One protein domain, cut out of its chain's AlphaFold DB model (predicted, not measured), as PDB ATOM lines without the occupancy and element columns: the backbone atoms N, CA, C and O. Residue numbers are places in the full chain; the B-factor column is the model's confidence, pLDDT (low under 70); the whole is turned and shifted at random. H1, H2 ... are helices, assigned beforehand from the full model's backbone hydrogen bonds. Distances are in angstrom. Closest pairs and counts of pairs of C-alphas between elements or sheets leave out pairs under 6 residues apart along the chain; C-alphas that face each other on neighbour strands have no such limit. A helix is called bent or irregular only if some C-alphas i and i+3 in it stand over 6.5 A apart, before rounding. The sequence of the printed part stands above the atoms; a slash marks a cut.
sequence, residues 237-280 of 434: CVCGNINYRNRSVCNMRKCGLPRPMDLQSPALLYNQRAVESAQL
ATOM      1  N   CYS A 237       0.978  19.616 -13.589       80.75
ATOM      2  CA  CYS A 237       0.243  18.405 -13.928       80.75
ATOM      3  C   CYS A 237      -1.123  18.757 -14.538       80.75
ATOM      4  O   CYS A 237      -1.669  19.819 -14.248       80.75
ATOM      5  N   VAL A 238      -1.709  17.838 -15.312       76.12
ATOM      6  CA  VAL A 238      -3.075  17.957 -15.861       76.12
ATOM      7  C   VAL A 238      -4.117  18.175 -14.755       76.12
ATOM      8  O   VAL A 238      -5.087  18.891 -14.956       76.12
ATOM      9  N   CYS A 239      -3.881  17.653 -13.547       79.12
ATOM     10  CA  CYS A 239      -4.733  17.913 -12.381       79.12
ATOM     11  C   CYS A 239      -4.587  19.332 -11.788       79.12
ATOM     12  O   CYS A 239      -5.149  19.619 -10.736       79.12
ATOM     13  N   GLY A 240      -3.776  20.200 -12.400       76.38
ATOM     14  CA  GLY A 240      -3.522  21.573 -11.964       76.38
ATOM     15  C   GLY A 240      -2.371  21.734 -10.966       76.38
ATOM     16  O   GLY A 240      -1.860  22.845 -10.819       76.38
ATOM     17  N   ASN A 241      -1.909  20.653 -10.327       81.81
ATOM     18  CA  ASN A 241      -0.854  20.704  -9.313       81.81
ATOM     19  C   ASN A 241       0.536  20.991  -9.908       81.81
ATOM     20  O   ASN A 241       0.951  20.348 -10.876       81.81
ATOM     21  N   ILE A 242       1.273  21.920  -9.298       80.00
ATOM     22  CA  ILE A 242       2.645  22.263  -9.688       80.00
ATOM     23  C   ILE A 242       3.615  21.347  -8.944       80.00
ATOM     24  O   ILE A 242       3.532  21.162  -7.732       80.00
ATOM     25  N   ASN A 243       4.538  20.744  -9.681       78.88
ATOM     26  CA  ASN A 243       5.490  19.783  -9.160       78.88
ATOM     27  C   ASN A 243       6.924  20.273  -9.337       78.88
ATOM     28  O   ASN A 243       7.299  20.810 -10.381       78.88
ATOM     29  N   TYR A 244       7.754  19.969  -8.340       72.94
ATOM     30  CA  TYR A 244       9.186  20.229  -8.405       72.94
ATOM     31  C   TYR A 244       9.860  19.473  -9.556       72.94
ATOM     32  O   TYR A 244       9.510  18.336  -9.899       72.94
ATOM     33  N   ARG A 245      10.904  20.093 -10.110       72.19
ATOM     34  CA  ARG A 245      11.653  19.632 -11.289       72.19
ATOM     35  C   ARG A 245      12.220  18.212 -11.218       72.19
ATOM     36  O   ARG A 245      12.459  17.601 -12.257       72.19
ATOM     37  N   ASN A 246      12.448  17.665 -10.027       63.28
ATOM     38  CA  ASN A 246      12.985  16.313  -9.835       63.28
ATOM     39  C   ASN A 246      11.895  15.228  -9.781       63.28
ATOM     40  O   ASN A 246      12.207  14.039  -9.810       63.28
ATOM     41  N   ARG A 247      10.617  15.613  -9.710       75.50
ATOM     42  CA  ARG A 247       9.497  14.675  -9.634       75.50
ATOM     43  C   ARG A 247       9.134  14.178 -11.029       75.50
ATOM     44  O   ARG A 247       8.765  14.976 -11.886       75.50
ATOM     45  N   SER A 248       9.211  12.868 -11.245       76.56
ATOM     46  CA  SER A 248       8.746  12.214 -12.477       76.56
ATOM     47  C   SER A 248       7.244  11.921 -12.491       76.56
ATOM     48  O   SER A 248       6.695  11.574 -13.529       76.56
ATOM     49  N   VAL A 249       6.598  12.043 -11.332       84.06
ATOM     50  CA  VAL A 249       5.168  11.815 -11.110       84.06
ATOM     51  C   VAL A 249       4.601  12.937 -10.256       84.06
ATOM     52  O   VAL A 249       5.334  13.550  -9.472       84.06
ATOM     53  N   CYS A 250       3.311  13.209 -10.400       86.69
ATOM     54  CA  CYS A 250       2.636  14.241  -9.637       86.69
ATOM     55  C   CYS A 250       2.647  13.870  -8.147       86.69
ATOM     56  O   CYS A 250       2.225  12.779  -7.775       86.69
ATOM     57  N   ASN A 251       3.123  14.767  -7.283       86.50
ATOM     58  CA  ASN A 251       3.242  14.543  -5.839       86.50
ATOM     59  C   ASN A 251       1.884  14.544  -5.111       86.50
ATOM     60  O   ASN A 251       1.807  14.143  -3.950       86.50
ATOM     61  N   MET A 252       0.820  14.983  -5.785       88.06
ATOM     62  CA  MET A 252      -0.540  14.918  -5.277       88.06
ATOM     63  C   MET A 252      -0.945  13.450  -5.102       88.06
ATOM     64  O   MET A 252      -1.023  12.712  -6.086       88.06
ATOM     65  N   ARG A 253      -1.241  13.040  -3.858       81.88
ATOM     66  CA  ARG A 253      -1.511  11.634  -3.486       81.88
ATOM     67  C   ARG A 253      -2.604  10.968  -4.326       81.88
ATOM     68  O   ARG A 253      -2.502   9.784  -4.601       81.88
ATOM     69  N   LYS A 254      -3.632  11.725  -4.727       85.06
ATOM     70  CA  LYS A 254      -4.750  11.224  -5.547       85.06
ATOM     71  C   LYS A 254      -4.479  11.239  -7.056       85.06
ATOM     72  O   LYS A 254      -5.287  10.714  -7.805       85.06
ATOM     73  N   CYS A 255      -3.397  11.872  -7.509       87.19
ATOM     74  CA  CYS A 255      -3.105  12.019  -8.932       87.19
ATOM     75  C   CYS A 255      -2.012  11.052  -9.387       87.19
ATOM     76  O   CYS A 255      -2.274  10.202 -10.225       87.19
ATOM     77  N   GLY A 256      -0.779  11.197  -8.889       85.94
ATOM     78  CA  GLY A 256       0.340  10.332  -9.286       85.94
ATOM     79  C   GLY A 256       0.693  10.322 -10.783       85.94
ATOM     80  O   GLY A 256       1.588   9.575 -11.171       85.94
ATOM     81  N   LEU A 257       0.037  11.138 -11.622       81.44
ATOM     82  CA  LEU A 257       0.229  11.108 -13.070       81.44
ATOM     83  C   LEU A 257       1.684  11.416 -13.435       81.44
ATOM     84  O   LEU A 257       2.292  12.306 -12.822       81.44
ATOM     85  N   PRO A 258       2.251  10.714 -14.429       80.56
ATOM     86  CA  PRO A 258       3.588  11.010 -14.914       80.56
ATOM     87  C   PRO A 258       3.642  12.428 -15.487       80.56
ATOM     88  O   PRO A 258       2.633  13.006 -15.900       80.56
ATOM     89  N   ARG A 259       4.842  13.009 -15.505       79.81
ATOM     90  CA  ARG A 259       5.059  14.314 -16.135       79.81
ATOM     91  C   ARG A 259       4.585  14.277 -17.603       79.81
ATOM     92  O   ARG A 259       4.913  13.316 -18.292       79.81
ATOM     93  N   PRO A 260       3.916  15.324 -18.125       69.62
ATOM     94  CA  PRO A 260       3.386  15.328 -19.493       69.62
ATOM     95  C   PRO A 260       4.407  14.994 -20.592       69.62
ATOM     96  O   PRO A 260       4.097  14.253 -21.513       69.62
ATOM     97  N   MET A 261       5.656  15.447 -20.465       57.78
ATOM     98  CA  MET A 261       6.709  15.124 -21.441       57.78
ATOM     99  C   MET A 261       7.173  13.656 -21.381       57.78
ATOM    100  O   MET A 261       7.715  13.147 -22.356       57.78
ATOM    101  N   ASP A 262       6.940  12.952 -20.266       58.94
ATOM    102  CA  ASP A 262       7.171  11.505 -20.183       58.94
ATOM    103  C   ASP A 262       6.049  10.737 -20.922       58.94
ATOM    104  O   ASP A 262       6.307   9.647 -21.435       58.94
ATOM    105  N   LEU A 263       4.840  11.313 -21.059       51.75
ATOM    106  CA  LEU A 263       3.720  10.738 -21.833       51.75
ATOM    107  C   LEU A 263       3.962  10.765 -23.350       51.75
ATOM    108  O   LEU A 263       3.470   9.894 -24.055       51.75
ATOM    109  N   GLN A 264       4.770  11.704 -23.849       46.78
ATOM    110  CA  GLN A 264       5.212  11.740 -25.252       46.78
ATOM    111  C   GLN A 264       6.407  10.818 -25.528       46.78
ATOM    112  O   GLN A 264       6.886  10.743 -26.660       46.78
ATOM    113  N   SER A 265       6.911  10.096 -24.520       51.03
ATOM    114  CA  SER A 265       7.925   9.081 -24.781       51.03
ATOM    115  C   SER A 265       7.325   7.966 -25.655       51.03
ATOM    116  O   SER A 265       6.219   7.497 -25.368       51.03
ATOM    117  N   PRO A 266       8.044   7.480 -26.688       49.66
ATOM    118  CA  PRO A 266       7.554   6.407 -27.557       49.66
ATOM    119  C   PRO A 266       7.095   5.164 -26.783       49.66
ATOM    120  O   PRO A 266       6.170   4.479 -27.199       49.66
ATOM    121  N   ALA A 267       7.701   4.912 -25.618       48.12
ATOM    122  CA  ALA A 267       7.342   3.816 -24.731       48.12
ATOM    123  C   ALA A 267       5.947   3.974 -24.098       48.12
ATOM    124  O   ALA A 267       5.222   2.989 -23.988       48.12
ATOM    125  N   LEU A 268       5.549   5.186 -23.688       48.44
ATOM    126  CA  LEU A 268       4.212   5.402 -23.125       48.44
ATOM    127  C   LEU A 268       3.140   5.534 -24.205       48.44
ATOM    128  O   LEU A 268       2.053   5.008 -24.001       48.44
ATOM    129  N   LEU A 269       3.453   6.109 -25.371       51.72
ATOM    130  CA  LEU A 269       2.531   6.115 -26.513       51.72
ATOM    131  C   LEU A 269       2.254   4.692 -27.025       51.72
ATOM    132  O   LEU A 269       1.122   4.366 -27.368       51.72
ATOM    133  N   TYR A 270       3.276   3.830 -27.033       51.31
ATOM    134  CA  TYR A 270       3.127   2.410 -27.348       51.31
ATOM    135  C   TYR A 270       2.193   1.709 -26.353       51.31
ATOM    136  O   TYR A 270       1.258   1.028 -26.766       51.31
ATOM    137  N   ASN A 271       2.381   1.948 -25.051       53.19
ATOM    138  CA  ASN A 271       1.509   1.384 -24.019       53.19
ATOM    139  C   ASN A 271       0.078   1.932 -24.103       53.19
ATOM    140  O   ASN A 271      -0.870   1.178 -23.924       53.19
ATOM    141  N   GLN A 272      -0.095   3.221 -24.396       60.00
ATOM    142  CA  GLN A 272      -1.412   3.839 -24.520       60.00
ATOM    143  C   GLN A 272      -2.167   3.313 -25.744       60.00
ATOM    144  O   GLN A 272      -3.311   2.898 -25.603       60.00
ATOM    145  N   ARG A 273      -1.510   3.214 -26.907       69.00
ATOM    146  CA  ARG A 273      -2.101   2.598 -28.106       69.00
ATOM    147  C   ARG A 273      -2.428   1.122 -27.901       69.00
ATOM    148  O   ARG A 273      -3.430   0.661 -28.427       69.00
ATOM    149  N   ALA A 274      -1.613   0.394 -27.136       61.53
ATOM    150  CA  ALA A 274      -1.881  -1.001 -26.786       61.53
ATOM    151  C   ALA A 274      -3.086  -1.150 -25.839       61.53
ATOM    152  O   ALA A 274      -3.842  -2.112 -25.944       61.53
ATOM    153  N   VAL A 275      -3.292  -0.197 -24.924       69.56
ATOM    154  CA  VAL A 275      -4.482  -0.159 -24.059       69.56
ATOM    155  C   VAL A 275      -5.722   0.238 -24.862       69.56
ATOM    156  O   VAL A 275      -6.755  -0.412 -24.732       69.56
ATOM    157  N   GLU A 276      -5.623   1.247 -25.729       73.31
ATOM    158  CA  GLU A 276      -6.716   1.684 -26.609       73.31
ATOM    159  C   GLU A 276      -7.117   0.579 -27.601       73.31
ATOM    160  O   GLU A 276      -8.307   0.338 -27.801       73.31
ATOM    161  N   SER A 277      -6.155  -0.159 -28.168       70.00
ATOM    162  CA  SER A 277      -6.446  -1.296 -29.051       70.00
ATOM    163  C   SER A 277      -7.070  -2.477 -28.304       70.00
ATOM    164  O   SER A 277      -7.985  -3.110 -28.834       70.00
ATOM    165  N   ALA A 278      -6.650  -2.741 -27.063       66.88
ATOM    166  CA  ALA A 278      -7.270  -3.754 -26.209       66.88
ATOM    167  C   ALA A 278      -8.711  -3.375 -25.806       66.88
ATOM    168  O   ALA A 278      -9.596  -4.231 -25.780       66.88
ATOM    169  N   GLN A 279      -8.973  -2.092 -25.544       73.25
ATOM    170  CA  GLN A 279     -10.313  -1.581 -25.231       73.25
ATOM    171  C   GLN A 279     -11.249  -1.615 -26.451       73.25
ATOM    172  O   GLN A 279     -12.408  -2.010 -26.322       73.25
ATOM    173  N   LEU A 280     -10.746  -1.280 -27.644       68.25
ATOM    174  CA  LEU A 280     -11.492  -1.408 -28.904       68.25
ATOM    175  C   LEU A 280     -11.809  -2.874 -29.245       68.25
ATOM    176  O   LEU A 280     -12.907  -3.159 -29.722       68.25
TER     177      LEU A 280
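AT A GLANCE: This is residues 237 to 280 of the 434 residues of the protein "p53 binding protein, putative" of Perkinsus marinus (strain ATCC 50983 / TXsc) (UniProt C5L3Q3). A looped head without a named element, residues 237 to 259, leads through one short helical turn, H1, into a straight helical arm, H2, whose residues 273 to 280 stick out free of the rest. The printed part has 44 residues with two named helices, H1 then H2 along the chain, and no named strand. Its class is all helix, though under half of the residues, 19 of 44, are in named elements. The whole is loose, with a radius of gyration of the C-alphas of 12.1 A, and elongated, spanning 34 by 20 by 13 A.

HOW THE PARTS SIT: Residues 237 to 259 come first, and their C-alphas lie 3 to 15 A from the mean of the C-alphas. H1, residues 260 to 263, follows, and a tight link of 2 residues joins it to H2, residues 266 to 280. H1 and H2 are close but not clearly touching, with 2 pairs of C-alphas within 8 A; the closest C-alphas, those of Leu 263 and Leu 269, are 6.7 A apart. Their centres are 14.5 A apart. Residues 273 to 280, which belong to H2, stand free. In H2 every pair of O of residue i and N of residue i+4 is within hydrogen-bond range; H1 is too short for such a pair, and its 1 pair of O i and N i+3 is within range.

IN THESE COORDINATES: The printed part begins at Cys 237, with its C-alpha at (0.243, 18.405, -13.928). H1 begins at Pro 260, C-alpha (3.386, 15.328, -19.493), and measures 5.2 A from first to last C-alpha. H2 measures 20.6 A, from C-alpha 266 at (7.554, 6.407, -27.557) to C-alpha 280 at (-11.492, -1.408, -28.904). Neither helix is bent.

THE WHOLE: The two C-alphas farthest apart, those of Tyr 244 and Leu 280, are 36.3 A apart. The printed part has no cut. The mean pLDDT of the printed part is 70.2, and 19 residues are under 70: residue 246, residues 260 to 275, residue 278 and residue 280.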